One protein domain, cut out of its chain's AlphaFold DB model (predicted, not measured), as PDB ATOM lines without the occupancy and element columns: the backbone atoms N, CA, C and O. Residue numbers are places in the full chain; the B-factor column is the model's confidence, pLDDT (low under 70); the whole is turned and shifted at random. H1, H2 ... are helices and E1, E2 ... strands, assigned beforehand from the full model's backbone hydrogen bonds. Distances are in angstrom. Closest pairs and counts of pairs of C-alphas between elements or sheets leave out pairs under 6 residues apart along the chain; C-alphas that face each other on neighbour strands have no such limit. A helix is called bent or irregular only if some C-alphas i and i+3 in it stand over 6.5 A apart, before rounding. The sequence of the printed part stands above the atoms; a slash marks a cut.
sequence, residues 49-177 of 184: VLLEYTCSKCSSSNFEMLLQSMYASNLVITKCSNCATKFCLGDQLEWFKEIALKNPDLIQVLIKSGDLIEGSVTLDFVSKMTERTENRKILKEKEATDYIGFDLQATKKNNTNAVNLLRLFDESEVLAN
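AT A GLANCE: This is residues 49 to 177 of the 184 residues of the protein "DNL-type domain-containing protein" of Oikopleura dioica (UniProt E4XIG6). One six-stranded antiparallel sheet is curled into a nearly closed barrel: E2, E1 and E5 face E4 and E3, and E6 is the hinge. H1 covers one end, H2 and H3 make a corner beyond the start of E5, and a long loop with H4 swings out between E5 and E6; H5 sticks out. The printed part has 129 residues, in the order E1, E2, H1, E3, E4, H2, H3, E5, H4, E6, H5; the sheet order is E2, E1, E5, E6, E4, E3. The class is mixed, helices and strands; the whole is compact, with a radius of gyration of the C-alphas of 16.0 A and spans of 45 by 31 by 25 A.

IN THESE COORDINATES: E1, residues 49 to 54, begins at C-alpha 49 (2.766, 40.461, 33.418) and is 16.9 A long. E2, residues 61 to 67, is 20.1 A long. H1 is residues 68 to 73, E3 residues 77 to 79 and E4 residues 86 to 89. H2, residues 94 to 102, and H3, residues 104 to 113, are 12.6 A and 14.6 A long. E5, residues 116 to 125, is 26.0 A long and begins at C-alpha 116 (-10.902, 45.435, 48.420). H4 is residues 141 to 147; E6, residues 160 to 168, is 24.4 A long. H5, residues 171 to 176, ends at C-alpha 176 (-19.445, 32.126, 60.602).

HOW THE PARTS SIT: The strongly twisted sheet is a folded sheet, bent back on itself into two leaves. N 51 and O 64 of the hairpin E1 and E2 are 2.8 A apart, N 52 and O 120 of E1 and E5 2.8 A, N 119 and O 163 of E5 and E6 2.8 A, N 88 and O 166 of E6 and E4 2.8 A, and N 78 and O 87 of the hairpin E3 and E4 2.8 A. The closest C-alphas of the edge strands E2 and E3, Glu 64 and Thr 78, are 7.8 A apart. E4, H2 and H3, and E5 form a split strand-helix-strand unit, its two strands running the same way with E6 between them; its crossover is right-handed. H1 is on the sheet at a height of 8.4 A. H3 is on it and stands up from it; its closest C-alpha pair with E5 is Leu 110 and Leu 116, 5.1 A. H2 and H3 are close but not clearly touching, with C-alphas 100 and 107 6.2 A apart. H4 only grazes the sheet, with residues 141 to 144. H2 and H5 are not on it. In H1, H2, H3 and H5 every O i to N i+4 pair is within hydrogen-bond range; in H4 0 of 3 are, against 3 of 4 O i to N i+3 pairs.

THE WHOLE: The C-alphas of Lys 156 and Leu 175, the two farthest apart, are separated by 48.5 A. The printed part has no cut. The links E5 to H4 and H4 to E6 are long. Residues 124 to 158, 173 and 175 to 177 have pLDDT under 70.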
ATOM      1  N   VAL A  49       3.031  39.383  32.475       84.06
ATOM      2  CA  VAL A  49       2.766  40.461  33.418       84.06
ATOM      3  C   VAL A  49       3.000  39.950  34.833       84.06
ATOM      4  O   VAL A  49       2.672  38.802  35.150       84.06
ATOM      5  N   LEU A  50       3.579  40.797  35.677       87.50
ATOM      6  CA  LEU A  50       3.797  40.504  37.091       87.50
ATOM      7  C   LEU A  50       2.724  41.219  37.909       87.50
ATOM      8  O   LEU A  50       2.628  42.442  37.842       87.50
ATOM      9  N   LEU A  51       1.919  40.456  38.648       90.19
ATOM     10  CA  LEU A  51       0.926  40.963  39.589       90.19
ATOM     11  C   LEU A  51       1.509  40.933  41.003       90.19
ATOM     12  O   LEU A  51       1.842  39.867  41.517       90.19
ATOM     13  N   GLU A  52       1.556  42.092  41.645       92.38
ATOM     14  CA  GLU A  52       2.041  42.267  43.011       92.38
ATOM     15  C   GLU A  52       0.917  42.810  43.893       92.38
ATOM     16  O   GLU A  52       0.257  43.785  43.531       92.38
ATOM     17  N   TYR A  53       0.679  42.195  45.050       94.75
ATOM     18  CA  TYR A  53      -0.349  42.660  45.987       94.75
ATOM     19  C   TYR A  53      -0.051  42.245  47.431       94.75
ATOM     20  O   TYR A  53       0.610  41.236  47.691       94.75
ATOM     21  N   THR A  54      -0.599  42.990  48.390       95.88
ATOM     22  CA  THR A  54      -0.497  42.672  49.822       95.88
ATOM     23  C   THR A  54      -1.819  42.107  50.320       95.88
ATOM     24  O   THR A  54      -2.866  42.730  50.183       95.88
ATOM     25  N   CYS A  55      -1.790  40.914  50.912       95.25
ATOM     26  CA  CYS A  55      -3.002  40.270  51.416       95.25
ATOM     27  C   CYS A  55      -3.585  41.033  52.614       95.25
ATOM     28  O   CYS A  55      -2.899  41.189  53.622       95.25
ATOM     29  N   SER A  56      -4.864  41.412  52.565       93.69
ATOM     30  CA  SER A  56      -5.544  42.093  53.681       93.69
ATOM     31  C   SER A  56      -5.677  41.241  54.948       93.69
ATOM     32  O   SER A  56      -5.692  41.779  56.048       93.69
ATOM     33  N   LYS A  57      -5.744  39.908  54.821       92.19
ATOM     34  CA  LYS A  57      -5.957  38.998  55.963       92.19
ATOM     35  C   LYS A  57      -4.693  38.750  56.791       92.19
ATOM     36  O   LYS A  57      -4.785  38.563  57.998       92.19
ATOM     37  N   CYS A  58      -3.523  38.674  56.153       93.75
ATOM     38  CA  CYS A  58      -2.268  38.304  56.825       93.75
ATOM     39  C   CYS A  58      -1.081  39.219  56.502       93.75
ATOM     40  O   CYS A  58       0.046  38.890  56.866       93.75
ATOM     41  N   SER A  59      -1.313  40.314  55.777       94.75
ATOM     42  CA  SER A  59      -0.324  41.342  55.424       94.75
ATOM     43  C   SER A  59       0.918  40.837  54.681       94.75
ATOM     44  O   SER A  59       1.932  41.526  54.623       94.75
ATOM     45  N   SER A  60       0.865  39.638  54.095       94.44
ATOM     46  CA  SER A  60       1.971  39.093  53.307       94.44
ATOM     47  C   SER A  60       1.948  39.662  51.890       94.44
ATOM     48  O   SER A  60       0.889  39.663  51.252       94.44
ATOM     49  N   SER A  61       3.110  40.060  51.375       93.88
ATOM     50  CA  SER A  61       3.307  40.387  49.959       93.88
ATOM     51  C   SER A  61       3.229  39.124  49.100       93.88
ATOM     52  O   SER A  61       3.802  38.091  49.449       93.88
ATOM     53  N   ASN A  62       2.505  39.199  47.989       92.44
ATOM     54  CA  ASN A  62       2.348  38.123  47.019       92.44
ATOM     55  C   ASN A  62       2.744  38.619  45.627       92.44
ATOM     56  O   ASN A  62       2.436  39.754  45.263       92.44
ATOM     57  N   PHE A  63       3.365  37.723  44.862       90.25
ATOM     58  CA  PHE A  63       3.832  37.948  43.499       90.25
ATOM     59  C   PHE A  63       3.332  36.791  42.629       90.25
ATOM     60  O   PHE A  63       3.603  35.624  42.924       90.25
ATOM     61  N   GLU A  64       2.569  37.102  41.586       87.19
ATOM     62  CA  GLU A  64       1.975  36.122  40.672       87.19
ATOM     63  C   GLU A  64       2.333  36.486  39.231       87.19
ATOM     64  O   GLU A  64       2.141  37.624  38.798       87.19
ATOM     65  N   MET A  65       2.840  35.517  38.469       84.75
ATOM     66  CA  MET A  65       3.167  35.719  37.058       84.75
ATOM     67  C   MET A  65       2.006  35.251  36.190       84.75
ATOM     68  O   MET A  65       1.546  34.111  36.284       84.75
ATOM     69  N   LEU A  66       1.531  36.137  35.320       83.31
ATOM     70  CA  LEU A  66       0.378  35.889  34.465       83.31
ATOM     71  C   LEU A  66       0.760  36.095  33.003       83.31
ATOM     72  O   LEU A  66       1.527  36.989  32.655       83.31
ATOM     73  N   LEU A  67       0.163  35.306  32.114       81.38
ATOM     74  CA  LEU A  67       0.195  35.629  30.692       81.38
ATOM     75  C   LEU A  67      -0.651  36.882  30.451       81.38
ATOM     76  O   LEU A  67      -1.794  36.943  30.913       81.38
ATOM     77  N   GLN A  68      -0.152  37.834  29.659       81.69
ATOM     78  CA  GLN A  68      -0.905  39.042  29.313       81.69
ATOM     79  C   GLN A  68      -2.265  38.698  28.696       81.69
ATOM     80  O   GLN A  68      -3.268  39.335  28.998       81.69
ATOM     81  N   SER A  69      -2.331  37.636  27.887       79.56
ATOM     82  CA  SER A  69      -3.594  37.142  27.327       79.56
ATOM     83  C   SER A  69      -4.592  36.687  28.398       79.56
ATOM     84  O   SER A  69      -5.785  36.947  28.256       79.56
ATOM     85  N   MET A  70      -4.140  36.055  29.486       80.56
ATOM     86  CA  MET A  70      -5.010  35.667  30.601       80.56
ATOM     87  C   MET A  70      -5.508  36.895  31.357       80.56
ATOM     88  O   MET A  70      -6.707  36.999  31.591       80.56
ATOM     89  N   TYR A  71      -4.617  37.845  31.643       84.38
ATOM     90  CA  TYR A  71      -4.964  39.120  32.272       84.38
ATOM     91  C   TYR A  71      -5.914  39.978  31.413       84.38
ATOM     92  O   TYR A  71      -6.754  40.699  31.938       84.38
ATOM     93  N   ALA A  72      -5.826  39.903  30.086       81.62
ATOM     94  CA  ALA A  72      -6.684  40.696  29.210       81.62
ATOM     95  C   ALA A  72      -8.068  40.073  28.969       81.62
ATOM     96  O   ALA A  72      -9.037  40.804  28.791       81.62
ATOM     97  N   SER A  73      -8.163  38.739  28.905       75.19
ATOM     98  CA  SER A  73      -9.364  38.056  28.386       75.19
ATOM     99  C   SER A  73     -10.099  37.162  29.381       75.19
ATOM    100  O   SER A  73     -11.222  36.758  29.094       75.19
ATOM    101  N   ASN A  74      -9.498  36.830  30.525       80.88
ATOM    102  CA  ASN A  74     -10.088  35.898  31.484       80.88
ATOM    103  C   ASN A  74     -10.172  36.514  32.874       80.88
ATOM    104  O   ASN A  74      -9.312  37.299  33.257       80.88
ATOM    105  N   LEU A  75     -11.161  36.071  33.652       86.69
ATOM    106  CA  LEU A  75     -11.226  36.382  35.072       86.69
ATOM    107  C   LEU A  75     -10.068  35.701  35.803       86.69
ATOM    108  O   LEU A  75      -9.952  34.472  35.795       86.69
ATOM    109  N   VAL A  76      -9.219  36.495  36.442       89.88
ATOM    110  CA  VAL A  76      -8.064  35.996  37.182       89.88
ATOM    111  C   VAL A  76      -8.402  35.926  38.666       89.88
ATOM    112  O   VAL A  76      -8.721  36.933  39.300       89.88
ATOM    113  N   ILE A  77      -8.281  34.718  39.218       92.38
ATOM    114  CA  ILE A  77      -8.412  34.441  40.647       92.38
ATOM    115  C   ILE A  77      -7.057  33.962  41.162       92.38
ATOM    116  O   ILE A  77      -6.526  32.956  40.687       92.38
ATOM    117  N   THR A  78      -6.517  34.658  42.152       90.94
ATOM    118  CA  THR A  78      -5.264  34.324  42.830       90.94
ATOM    119  C   THR A  78      -5.539  33.858  44.254       90.94
ATOM    120  O   THR A  78      -6.619  34.068  44.812       90.94
ATOM    121  N   LYS A  79      -4.572  33.161  44.851       93.44
ATOM    122  CA  LYS A  79      -4.635  32.729  46.249       93.44
ATOM    123  C   LYS A  79      -3.423  33.264  46.976       93.44
ATOM    124  O   LYS A  79      -2.302  33.036  46.538       93.44
ATOM    125  N   CYS A  80      -3.645  33.891  48.123       93.50
ATOM    126  CA  CYS A  80      -2.561  34.290  49.001       93.50
ATOM    127  C   CYS A  80      -1.714  33.064  49.359       93.50
ATOM    128  O   CYS A  80      -2.228  32.071  49.877       93.50
ATOM    129  N   SER A  81      -0.408  33.164  49.146       89.56
ATOM    130  CA  SER A  81       0.546  32.084  49.411       89.56
ATOM    131  C   SER A  81       0.586  31.669  50.888       89.56
ATOM    132  O   SER A  81       0.763  30.490  51.182       89.56
ATOM    133  N   ASN A  82       0.376  32.625  51.799       93.75
ATOM    134  CA  ASN A  82       0.441  32.410  53.243       93.75
ATOM    135  C   ASN A  82      -0.877  31.899  53.866       93.75
ATOM    136  O   ASN A  82      -0.880  30.883  54.551       93.75
ATOM    137  N   CYS A  83      -2.008  32.580  53.637       92.19
ATOM    138  CA  CYS A  83      -3.285  32.257  54.301       92.19
ATOM    139  C   CYS A  83      -4.348  31.628  53.387       92.19
ATOM    140  O   CYS A  83      -5.489  31.467  53.812       92.19
ATOM    141  N   ALA A  84      -4.006  31.322  52.132       92.00
ATOM    142  CA  ALA A  84      -4.893  30.738  51.120       92.00
ATOM    143  C   ALA A  84      -6.161  31.549  50.766       92.00
ATOM    144  O   ALA A  84      -6.968  31.080  49.962       92.00
ATOM    145  N   THR A  85      -6.309  32.770  51.293       92.94
ATOM    146  CA  THR A  85      -7.395  33.694  50.928       92.94
ATOM    147  C   THR A  85      -7.395  33.935  49.427       92.94
ATOM    148  O   THR A  85      -6.345  34.197  48.836       92.94
ATOM    149  N   LYS A  86      -8.572  33.833  48.814       93.94
ATOM    150  CA  LYS A  86      -8.754  34.018  47.377       93.94
ATOM    151  C   LYS A  86      -9.009  35.489  47.074       93.94
ATOM    152  O   LYS A  86      -9.817  36.129  47.744       93.94
ATOM    153  N   PHE A  87      -8.364  35.981  46.031       93.19
ATOM    154  CA  PHE A  87      -8.560  37.322  45.503       93.19
ATOM    155  C   PHE A  87      -8.896  37.240  44.019       93.19
ATOM    156  O   PHE A  87      -8.411  36.360  43.313       93.19
ATOM    157  N   CYS A  88      -9.739  38.144  43.547       93.25
ATOM    158  CA  CYS A  88     -10.152  38.252  42.159       93.25
ATOM    159  C   CYS A  88      -9.815  39.645  41.646       93.25
ATOM    160  O   CYS A  88     -10.068  40.625  42.340       93.25
ATOM    161  N   LEU A  89      -9.291  39.755  40.428       90.94
ATOM    162  CA  LEU A  89      -9.047  41.056  39.805       90.94
ATOM    163  C   LEU A  89     -10.382  41.748  39.483       90.94
ATOM    164  O   LEU A  89     -11.114  41.338  38.582       90.94
ATOM    165  N   GLY A  90     -10.706  42.794  40.245       80.94
ATOM    166  CA  GLY A  90     -11.960  43.540  40.147       80.94
ATOM    167  C   GLY A  90     -12.068  44.355  38.861       80.94
ATOM    168  O   GLY A  90     -13.150  44.472  38.296       80.94
ATOM    169  N   ASP A  91     -10.949  44.836  38.316       81.38
ATOM    170  CA  ASP A  91     -10.948  45.676  37.106       81.38
ATOM    171  C   ASP A  91     -11.325  44.922  35.821       81.38
ATOM    172  O   ASP A  91     -11.593  45.534  34.782       81.38
ATOM    173  N   GLN A  92     -11.361  43.591  35.878       83.00
ATOM    174  CA  GLN A  92     -11.846  42.741  34.791       83.00
ATOM    175  C   GLN A  92     -13.372  42.565  34.830       83.00
ATOM    176  O   GLN A  92     -13.962  42.095  33.860       83.00
ATOM    177  N   LEU A  93     -14.018  42.935  35.937       84.31
ATOM    178  CA  LEU A  93     -15.452  42.789  36.139       84.31
ATOM    179  C   LEU A  93     -16.166  44.078  35.723       84.31
ATOM    180  O   LEU A  93     -16.012  45.124  36.351       84.31
ATOM    181  N   GLU A  94     -16.985  44.003  34.673       83.88
ATOM    182  CA  GLU A  94     -17.757  45.156  34.182       83.88
ATOM    183  C   GLU A  94     -18.663  45.740  35.275       83.88
ATOM    184  O   GLU A  94     -18.682  46.953  35.488       83.88
ATOM    185  N   TRP A  95     -19.320  44.874  36.053       83.19
ATOM    186  CA  TRP A  95     -20.177  45.295  37.161       83.19
ATOM    187  C   TRP A  95     -19.412  46.075  38.239       83.19
ATOM    188  O   TRP A  95     -19.968  47.003  38.823       83.19
ATOM    189  N   PHE A  96     -18.142  45.745  38.503       86.75
ATOM    190  CA  PHE A  96     -17.347  46.431  39.524       86.75
ATOM    191  C   PHE A  96     -17.085  47.879  39.115       86.75
ATOM    192  O   PHE A  96     -17.271  48.785  39.924       86.75
ATOM    193  N   LYS A  97     -16.751  48.115  37.838       84.56
ATOM    194  CA  LYS A  97     -16.575  49.470  37.292       84.56
ATOM    195  C   LYS A  97     -17.857  50.286  37.391       84.56
ATOM    196  O   LYS A  97     -17.815  51.450  37.779       84.56
ATOM    197  N   GLU A  98     -18.998  49.676  37.072       87.00
ATOM    198  CA  GLU A  98     -20.290  50.349  37.194       87.00
ATOM    199  C   GLU A  98     -20.631  50.718  38.639       87.00
ATOM    200  O   GLU A  98     -21.092  51.832  38.892       87.00
ATOM    201  N   ILE A  99     -20.412  49.806  39.592       85.94
ATOM    202  CA  ILE A  99     -20.679  50.060  41.013       85.94
ATOM    203  C   ILE A  99     -19.713  51.104  41.565       85.94
ATOM    204  O   ILE A  99     -20.159  52.009  42.262       85.94
ATOM    205  N   ALA A 100     -18.427  51.025  41.221       84.75
ATOM    206  CA  ALA A 100     -17.431  52.003  41.638       84.75
ATOM    207  C   ALA A 100     -17.780  53.420  41.152       84.75
ATOM    208  O   ALA A 100     -17.593  54.384  41.889       84.75
ATOM    209  N   LEU A 101     -18.340  53.544  39.941       86.69
ATOM    210  CA  LEU A 101     -18.780  54.825  39.389       86.69
ATOM    211  C   LEU A 101     -20.077  55.339  40.038       86.69
ATOM    212  O   LEU A 101     -20.212  56.535  40.277       86.69
ATOM    213  N   LYS A 102     -21.042  54.449  40.305       89.56
ATOM    214  CA  LYS A 102     -22.357  54.817  40.861       89.56
ATOM    215  C   LYS A 102     -22.329  55.046  42.377       89.56
ATOM    216  O   LYS A 102     -23.082  55.881  42.860       89.56
ATOM    217  N   ASN A 103     -21.492  54.312  43.112       89.12
ATOM    218  CA  ASN A 103     -21.449  54.287  44.577       89.12
ATOM    219  C   ASN A 103     -19.993  54.312  45.093       89.12
ATOM    220  O   ASN A 103     -19.491  53.293  45.581       89.12
ATOM    221  N   PRO A 104     -19.302  55.464  45.026       85.81
ATOM    222  CA  PRO A 104     -17.911  55.578  45.471       85.81
ATOM    223  C   PRO A 104     -17.730  55.307  46.975       85.81
ATOM    224  O   PRO A 104     -16.687  54.801  47.389       85.81
ATOM    225  N   ASP A 105     -18.749  55.572  47.797       88.94
ATOM    226  CA  ASP A 105     -18.701  55.312  49.243       88.94
ATOM    227  C   ASP A 105     -18.566  53.817  49.558       88.94
ATOM    228  O   ASP A 105     -17.866  53.431  50.495       88.94
ATOM    229  N   LEU A 106     -19.174  52.953  48.737       88.06
ATOM    230  CA  LEU A 106     -19.083  51.504  48.905       88.06
ATOM    231  C   LEU A 106     -17.652  51.006  48.681       88.06
ATOM    232  O   LEU A 106     -17.189  50.137  49.414       88.06
ATOM    233  N   ILE A 107     -16.917  51.599  47.737       88.12
ATOM    234  CA  ILE A 107     -15.497  51.289  47.518       88.12
ATOM    235  C   ILE A 107     -14.680  51.618  48.767       88.12
ATOM    236  O   ILE A 107     -13.867  50.803  49.199       88.12
ATOM    237  N   GLN A 108     -14.946  52.753  49.416       88.19
ATOM    238  CA  GLN A 108     -14.266  53.089  50.668       88.19
ATOM    239  C   GLN A 108     -14.581  52.095  51.788       88.19
ATOM    240  O   GLN A 108     -13.691  51.750  52.564       88.19
ATOM    241  N   VAL A 109     -15.828  51.627  51.888       91.12
ATOM    242  CA  VAL A 109     -16.219  50.603  52.870       91.12
ATOM    243  C   VAL A 109     -15.507  49.277  52.591       91.12
ATOM    244  O   VAL A 109     -14.992  48.661  53.524       91.12
ATOM    245  N   LEU A 110     -15.412  48.859  51.326       90.19
ATOM    246  CA  LEU A 110     -14.691  47.645  50.935       90.19
ATOM    247  C   LEU A 110     -13.188  47.738  51.235       90.19
ATOM    248  O   LEU A 110     -12.590  46.775  51.706       90.19
ATOM    249  N   ILE A 111     -12.575  48.904  51.031       90.50
ATOM    250  CA  ILE A 111     -11.166  49.126  51.388       90.50
ATOM    251  C   ILE A 111     -10.981  49.065  52.908       90.50
ATOM    252  O   ILE A 111     -10.081  48.388  53.399       90.50
ATOM    253  N   LYS A 112     -11.858  49.729  53.674       89.06
ATOM    254  CA  LYS A 112     -11.788  49.756  55.147       89.06
ATOM    255  C   LYS A 112     -12.014  48.384  55.783       89.06
ATOM    256  O   LYS A 112     -11.381  48.076  56.786       89.06
ATOM    257  N   SER A 113     -12.904  47.576  55.212       88.06
ATOM    258  CA  SER A 113     -13.135  46.187  55.642       88.06
ATOM    259  C   SER A 113     -12.010  45.235  55.220       88.06
ATOM    260  O   SER A 113     -11.890  44.147  55.778       88.06
ATOM    261  N   GLY A 114     -11.152  45.645  54.278       88.50
ATOM    262  CA  GLY A 114     -10.101  44.803  53.708       88.50
ATOM    263  C   GLY A 114     -10.612  43.817  52.655       88.50
ATOM    264  O   GLY A 114      -9.898  42.877  52.294       88.50
ATOM    265  N   ASP A 115     -11.831  44.019  52.160       91.44
ATOM    266  CA  ASP A 115     -12.446  43.210  51.106       91.44
ATOM    267  C   ASP A 115     -12.049  43.678  49.709       91.44
ATOM    268  O   ASP A 115     -12.127  42.912  48.748       91.44
ATOM    269  N   LEU A 116     -11.566  44.915  49.601       93.12
ATOM    270  CA  LEU A 116     -10.902  45.435  48.420       93.12
ATOM    271  C   LEU A 116      -9.481  45.867  48.778       93.12
ATOM    272  O   LEU A 116      -9.272  46.622  49.725       93.12
ATOM    273  N   ILE A 117      -8.509  45.391  48.004       94.12
ATOM    274  CA  ILE A 117      -7.103  45.772  48.129       94.12
ATOM    275  C   ILE A 117      -6.578  46.313  46.805       94.12
ATOM    276  O   ILE A 117      -7.024  45.911  45.729       94.12
ATOM    277  N   GLU A 118      -5.587  47.189  46.898       93.25
ATOM    278  CA  GLU A 118      -4.841  47.669  45.744       93.25
ATOM    279  C   GLU A 118      -3.622  46.772  45.503       93.25
ATOM    280  O   GLU A 118      -2.937  46.328  46.431       93.25
ATOM    281  N   GLY A 119      -3.363  46.496  44.234       92.44
ATOM    282  CA  GLY A 119      -2.169  45.830  43.752       92.44
ATOM    283  C   GLY A 119      -1.579  46.585  42.573       92.44
ATOM    284  O   GLY A 119      -2.083  47.623  42.140       92.44
ATOM    285  N   SER A 120      -0.503  46.043  42.025       91.50
ATOM    286  CA  SER A 120       0.135  46.590  40.839       91.50
ATOM    287  C   SER A 120       0.405  45.498  39.819       91.50
ATOM    288  O   SER A 120       0.748  44.371  40.169       91.50
ATOM    289  N   VAL A 121       0.205  45.827  38.546       89.25
ATOM    290  CA  VAL A 121       0.539  44.965  37.417       89.25
ATOM    291  C   VAL A 121       1.617  45.648  36.606       89.25
ATOM    292  O   VAL A 121       1.404  46.729  36.057       89.25
ATOM    293  N   THR A 122       2.768  44.999  36.504       86.94
ATOM    294  CA  THR A 122       3.868  45.460  35.663       86.94
ATOM    295  C   THR A 122       3.810  44.750  34.315       86.94
ATOM    296  O   THR A 122       3.875  43.520  34.248       86.94
ATOM    297  N   LEU A 123       3.652  45.540  33.247       75.56
ATOM    298  CA  LEU A 123       3.711  45.087  31.855       75.56
ATOM    299  C   LEU A 123       5.176  44.973  31.397       75.56
ATOM    300  O   LEU A 123       6.031  45.712  31.882       75.56
ATOM    301  N   ASP A 124       5.437  44.086  30.437       60.84
ATOM    302  CA  ASP A 124       6.743  43.870  29.794       60.84
ATOM    303  C   ASP A 124       7.817  43.207  30.671       60.84
ATOM    304  O   ASP A 124       8.982  43.611  30.690       60.84
ATOM    305  N   PHE A 125       7.469  42.095  31.325       54.25
ATOM    306  CA  PHE A 125       8.500  41.138  31.724       54.25
ATOM    307  C   PHE A 125       8.938  40.354  30.475       54.25
ATOM    308  O   PHE A 125       8.328  39.349  30.105       54.25
ATOM    309  N   VAL A 126       9.964  40.839  29.763       44.72
ATOM    310  CA  VAL A 126      10.505  40.160  28.572       44.72
ATOM    311  C   VAL A 126      11.237  38.888  29.004       44.72
ATOM    312  O   VAL A 126      12.451  38.881  29.189       44.72
ATOM    313  N   SER A 127      10.512  37.777  29.128       44.59
ATOM    314  CA  SER A 127      11.136  36.456  29.099       44.59
ATOM    315  C   SER A 127      11.421  36.097  27.643       44.59
ATOM    316  O   SER A 127      10.516  35.797  26.861       44.59
ATOM    317  N   LYS A 128      12.692  36.147  27.235       37.78
ATOM    318  CA  LYS A 128      13.123  35.543  25.969       37.78
ATOM    319  C   LYS A 128      13.140  34.020  26.132       37.78
ATOM    320  O   LYS A 128      14.215  33.446  26.257       37.78
ATOM    321  N   MET A 129      11.992  33.341  26.112       46.50
ATOM    322  CA  MET A 129      12.016  31.882  25.970       46.50
ATOM    323  C   MET A 129      10.759  31.263  25.357       46.50
ATOM    324  O   MET A 129       9.628  31.683  25.589       46.50
ATOM    325  N   THR A 130      10.999  30.229  24.553       44.56
ATOM    326  CA  THR A 130      10.022  29.317  23.955       44.56
ATOM    327  C   THR A 130       9.638  28.230  24.960       44.56
ATOM    328  O   THR A 130      10.497  27.493  25.439       44.56
ATOM    329  N   GLU A 131       8.343  28.094  25.261       44.59
ATOM    330  CA  GLU A 131       7.849  27.188  26.310       44.59
ATOM    331  C   GLU A 131       6.961  26.052  25.761       44.59
ATOM    332  O   GLU A 131       6.177  26.238  24.823       44.59
ATOM    333  N   ARG A 132       7.080  24.863  26.373       46.25
ATOM    334  CA  ARG A 132       6.329  23.639  26.038       46.25
ATOM    335  C   ARG A 132       4.848  23.763  26.421       46.25
ATOM    336  O   ARG A 132       4.473  24.401  27.399       46.25
ATOM    337  N   THR A 133       3.990  23.125  25.630       46.22
ATOM    338  CA  THR A 133       2.528  23.314  25.560       46.22
ATOM    339  C   THR A 133       1.741  22.961  26.835       46.22
ATOM    340  O   THR A 133       0.546  23.239  26.914       46.22
ATOM    341  N   GLU A 134       2.383  22.377  27.842       50.78
ATOM    342  CA  GLU A 134       1.722  21.766  29.001       50.78
ATOM    343  C   GLU A 134       1.498  22.747  30.178       50.78
ATOM    344  O   GLU A 134       0.710  22.462  31.079       50.78
ATOM    345  N   ASN A 135       2.079  23.955  30.133       51.53
ATOM    346  CA  ASN A 135       2.141  24.884  31.276       51.53
ATOM    347  C   ASN A 135       1.101  26.027  31.247       51.53
ATOM    348  O   ASN A 135       1.415  27.180  31.527       51.53
ATOM    349  N   ARG A 136      -0.174  25.761  30.929       52.75
ATOM    350  CA  ARG A 136      -1.255  26.778  31.043       52.75
ATOM    351  C   ARG A 136      -1.755  26.966  32.485       52.75
ATOM    352  O   ARG A 136      -2.960  26.979  32.728       52.75
ATOM    353  N   LYS A 137      -0.849  27.046  33.455       59.34
ATOM    354  CA  LYS A 137      -1.191  27.221  34.871       59.34
ATOM    355  C   LYS A 137      -0.667  28.569  35.349       59.34
ATOM    356  O   LYS A 137       0.391  29.002  34.912       59.34
ATOM    357  N   ILE A 138      -1.426  29.218  36.228       57.84
ATOM    358  CA  ILE A 138      -0.924  30.349  37.013       57.84
ATOM    359  C   ILE A 138       0.204  29.783  37.879       57.84
ATOM    360  O   ILE A 138      -0.024  28.829  38.628       57.84
ATOM    361  N   LEU A 139       1.415  30.295  37.684       63.25
ATOM    362  CA  LEU A 139       2.623  29.824  38.350       63.25
ATOM    363  C   LEU A 139       2.996  30.823  39.438       63.25
ATOM    364  O   LEU A 139       3.105  32.024  39.181       63.25
ATOM    365  N   LYS A 140       3.245  30.306  40.640       66.94
ATOM    366  CA  LYS A 140       3.849  31.094  41.714       66.94
ATOM    367  C   LYS A 140       5.295  31.412  41.351       66.94
ATOM    368  O   LYS A 140       5.974  30.559  40.788       66.94
ATOM    369  N   GLU A 141       5.801  32.567  41.772       58.62
ATOM    370  CA  GLU A 141       7.176  33.019  41.491       58.62
ATOM    371  C   GLU A 141       8.254  31.946  41.764       58.62
ATOM    372  O   GLU A 141       9.117  31.694  40.929       58.62
ATOM    373  N   LYS A 142       8.174  31.247  42.904       55.94
ATOM    374  CA  LYS A 142       9.161  30.216  43.294       55.94
ATOM    375  C   LYS A 142       9.032  28.896  42.537       55.94
ATOM    376  O   LYS A 142       9.964  28.109  42.526       55.94
ATOM    377  N   GLU A 143       7.861  28.624  41.972       55.97
ATOM    378  CA  GLU A 143       7.622  27.438  41.143       55.97
ATOM    379  C   GLU A 143       7.929  27.757  39.679       55.97
ATOM    380  O   GLU A 143       8.300  26.877  38.918       55.97
ATOM    381  N   ALA A 144       7.836  29.027  39.289       55.22
ATOM    382  CA  ALA A 144       8.152  29.498  37.957       55.22
ATOM    383  C   ALA A 144       9.621  29.221  37.588       55.22
ATOM    384  O   ALA A 144       9.888  28.891  36.436       55.22
ATOM    385  N   THR A 145      10.566  29.301  38.536       51.22
ATOM    386  CA  THR A 145      12.012  29.142  38.269       51.22
ATOM    387  C   THR A 145      12.404  27.784  37.693       51.22
ATOM    388  O   THR A 145      13.356  27.711  36.922       51.22
ATOM    389  N   ASP A 146      11.667  26.720  38.020       46.34
ATOM    390  CA  ASP A 146      11.963  25.366  37.531       46.34
ATOM    391  C   ASP A 146      11.324  25.078  36.158       46.34
ATOM    392  O   ASP A 146      11.744  24.161  35.449       46.34
ATOM    393  N   TYR A 147      10.315  25.864  35.764       46.56
ATOM    394  CA  TYR A 147       9.582  25.704  34.500       46.56
ATOM    395  C   TYR A 147       9.961  26.755  33.454       46.56
ATOM    396  O   TYR A 147       9.762  26.539  32.257       46.56
ATOM    397  N   ILE A 148      10.529  27.874  33.896       46.91
ATOM    398  CA  ILE A 148      10.828  29.043  33.087       46.91
ATOM    399  C   ILE A 148      12.293  29.407  33.347       46.91
ATOM    400  O   ILE A 148      12.672  29.802  34.445       46.91
ATOM    401  N   GLY A 149      13.141  29.251  32.328       38.62
ATOM    402  CA  GLY A 149      14.520  29.730  32.380       38.62
ATOM    403  C   GLY A 149      14.524  31.257  32.410       38.62
ATOM    404  O   GLY A 149      14.367  31.892  31.370       38.62
ATOM    405  N   PHE A 150      14.645  31.846  33.597       45.16
ATOM    406  CA  PHE A 150      14.678  33.294  33.768       45.16
ATOM    407  C   PHE A 150      16.113  33.812  33.810       45.16
ATOM    408  O   PHE A 150      16.845  33.519  34.751       45.16
ATOM    409  N   ASP A 151      16.461  34.685  32.868       40.44
ATOM    410  CA  ASP A 151      17.451  35.730  33.117       40.44
ATOM    411  C   ASP A 151      16.683  37.021  33.428       40.44
ATOM    412  O   ASP A 151      16.025  37.595  32.556       40.44
ATOM    413  N   LEU A 152      16.737  37.476  34.685       42.47
ATOM    414  CA  LEU A 152      16.182  38.763  35.110       42.47
ATOM    415  C   LEU A 152      16.939  39.903  34.415       42.47
ATOM    416  O   LEU A 152      17.999  40.332  34.869       42.47
ATOM    417  N   GLN A 153      16.388  40.429  33.324       41.94
ATOM    418  CA  GLN A 153      16.824  41.705  32.760       41.94
ATOM    419  C   GLN A 153      15.683  42.711  32.876       41.94
ATOM    420  O   GLN A 153      14.785  42.756  32.041       41.94
ATOM    421  N   ALA A 154      15.722  43.526  33.931       41.56
ATOM    422  CA  ALA A 154      14.813  44.653  34.096       41.56
ATOM    423  C   ALA A 154      15.030  45.659  32.949       41.56
ATOM    424  O   ALA A 154      16.035  46.376  32.912       41.56
ATOM    425  N   THR A 155      14.116  45.707  31.981       46.00
ATOM    426  CA  THR A 155      14.145  46.721  30.923       46.00
ATOM    427  C   THR A 155      13.596  48.053  31.434       46.00
ATOM    428  O   THR A 155      12.659  48.115  32.210       46.00
ATOM    429  N   LYS A 156      14.207  49.161  31.003       48.53
ATOM    430  CA  LYS A 156      14.118  50.508  31.606       48.53
ATOM    431  C   LYS A 156      12.771  51.258  31.498       48.53
ATOM    432  O   LYS A 156      12.752  52.465  31.730       48.53
ATOM    433  N   LYS A 157      11.661  50.610  31.146       52.53
ATOM    434  CA  LYS A 157      10.330  51.244  31.082       52.53
ATOM    435  C   LYS A 157       9.260  50.268  31.555       52.53
ATOM    436  O   LYS A 157       8.560  49.675  30.748       52.53
ATOM    437  N   ASN A 158       9.151  50.115  32.866       59.03
ATOM    438  CA  ASN A 158       8.088  49.321  33.460       59.03
ATOM    439  C   ASN A 158       6.830  50.192  33.502       59.03
ATOM    440  O   ASN A 158       6.744  51.128  34.296       59.03
ATOM    441  N   ASN A 159       5.878  49.927  32.607       73.44
ATOM    442  CA  ASN A 159       4.537  50.483  32.725       73.44
ATOM    443  C   ASN A 159       3.823  49.702  33.833       73.44
ATOM    444  O   ASN A 159       3.331  48.595  33.607       73.44
ATOM    445  N   THR A 160       3.830  50.256  35.041       83.25
ATOM    446  CA  THR A 160       3.109  49.698  36.186       83.25
ATOM    447  C   THR A 160       1.720  50.320  36.250       83.25
ATOM    448  O   THR A 160       1.584  51.539  36.338       83.25
ATOM    449  N   ASN A 161       0.688  49.481  36.213       87.81
ATOM    450  CA  ASN A 161      -0.705  49.887  36.364       87.81
ATOM    451  C   ASN A 161      -1.207  49.470  37.746       87.81
ATOM    452  O   ASN A 161      -1.003  48.327  38.153       87.81
ATOM    453  N   ALA A 162      -1.882  50.374  38.454       90.00
ATOM    454  CA  ALA A 162      -2.605  50.014  39.668       90.00
ATOM    455  C   ALA A 162      -3.812  49.140  39.308       90.00
ATOM    456  O   ALA A 162      -4.469  49.381  38.292       90.00
ATOM    457  N   VAL A 163      -4.085  48.137  40.138       91.81
ATOM    458  CA  VAL A 163      -5.229  47.241  39.973       91.81
ATOM    459  C   VAL A 163      -5.962  47.010  41.284       91.81
ATOM    460  O   VAL A 163      -5.368  47.035  42.358       91.81
ATOM    461  N   ASN A 164      -7.251  46.723  41.182       93.12
ATOM    462  CA  ASN A 164      -8.126  46.399  42.299       93.12
ATOM    463  C   ASN A 164      -8.286  44.885  42.433       93.12
ATOM    464  O   ASN A 164      -8.629  44.206  41.461       93.12
ATOM    465  N   LEU A 165      -8.099  44.347  43.640       93.75
ATOM    466  CA  LEU A 165      -8.386  42.950  43.940       93.75
ATOM    467  C   LEU A 165      -9.479  42.834  45.000       93.75
ATOM    468  O   LEU A 165      -9.349  43.335  46.114       93.75
ATOM    469  N   LEU A 166     -10.544  42.123  44.648       94.31
ATOM    470  CA  LEU A 166     -11.662  41.798  45.522       94.31
ATOM    471  C   LEU A 166     -11.407  40.471  46.225       94.31
ATOM    472  O   LEU A 166     -11.107  39.462  45.582       94.31
ATOM    473  N   ARG A 167     -11.566  40.448  47.542       93.44
ATOM    474  CA  ARG A 167     -11.540  39.221  48.328       93.44
ATOM    475  C   ARG A 167     -12.764  38.372  47.996       93.44
ATOM    476  O   ARG A 167     -13.891  38.857  47.966       93.44
ATOM    477  N   LEU A 168     -12.538  37.082  47.781       91.44
ATOM    478  CA  LEU A 168     -13.606  36.098  47.659       91.44
ATOM    479  C   LEU A 168     -13.773  35.385  48.999       91.44
ATOM    480  O   LEU A 168     -12.806  34.855  49.552       91.44
ATOM    481  N   PHE A 169     -15.003  35.359  49.501       85.56
ATOM    482  CA  PHE A 169     -15.358  34.614  50.701       85.56
ATOM    483  C   PHE A 169     -15.691  33.168  50.346       85.56
ATOM    484  O   PHE A 169     -16.386  32.902  49.365       85.56
ATOM    485  N   ASP A 170     -15.212  32.237  51.163       79.00
ATOM    486  CA  ASP A 170     -15.698  30.863  51.126       79.00
ATOM    487  C   ASP A 170     -17.024  30.779  51.902       79.00
ATOM    488  O   ASP A 170     -17.215  31.484  52.895       79.00
ATOM    489  N   GLU A 171     -17.942  29.905  51.476       74.81
ATOM    490  CA  GLU A 171     -19.279  29.758  52.086       74.81
ATOM    491  C   GLU A 171     -19.220  29.549  53.610       74.81
ATOM    492  O   GLU A 171     -20.061  30.053  54.352       74.81
ATOM    493  N   SER A 172     -18.180  28.871  54.100       72.31
ATOM    494  CA  SER A 172     -17.942  28.664  55.530       72.31
ATOM    495  C   SER A 172     -17.638  29.952  56.305       72.31
ATOM    496  O   SER A 172     -17.990  30.042  57.477       72.31
ATOM    497  N   GLU A 173     -16.996  30.949  55.685       69.50
ATOM    498  CA  GLU A 173     -16.732  32.247  56.329       69.50
ATOM    499  C   GLU A 173     -18.017  33.083  56.430       69.50
ATOM    500  O   GLU A 173     -18.252  33.722  57.454       69.50
ATOM    501  N   VAL A 174     -18.884  33.020  55.412       70.94
ATOM    502  CA  VAL A 174     -20.178  33.728  55.395       70.94
ATOM    503  C   VAL A 174     -21.121  33.190  56.476       70.94
ATOM    504  O   VAL A 174     -21.830  33.955  57.124       70.94
ATOM    505  N   LEU A 175     -21.107  31.876  56.709       68.38
ATOM    506  CA  LEU A 175     -21.897  31.247  57.771       68.38
ATOM    507  C   LEU A 175     -21.372  31.574  59.177       68.38
ATOM    508  O   LEU A 175     -22.160  31.648  60.118       68.38
ATOM    509  N   ALA A 176     -20.059  31.769  59.325       67.94
ATOM    510  CA  ALA A 176     -19.445  32.126  60.602       67.94
ATOM    511  C   ALA A 176     -19.713  33.590  60.988       67.94
ATOM    512  O   ALA A 176     -19.908  33.882  62.165       67.94
ATOM    513  N   ASN A 177     -19.759  34.488  60.001       63.81
ATOM    514  CA  ASN A 177     -20.019  35.914  60.186       63.81
ATOM    515  C   ASN A 177     -21.127  36.372  59.227       63.81
ATOM    516  O   ASN A 177     -20.825  36.911  58.158       63.81
TER     517      ASN A 177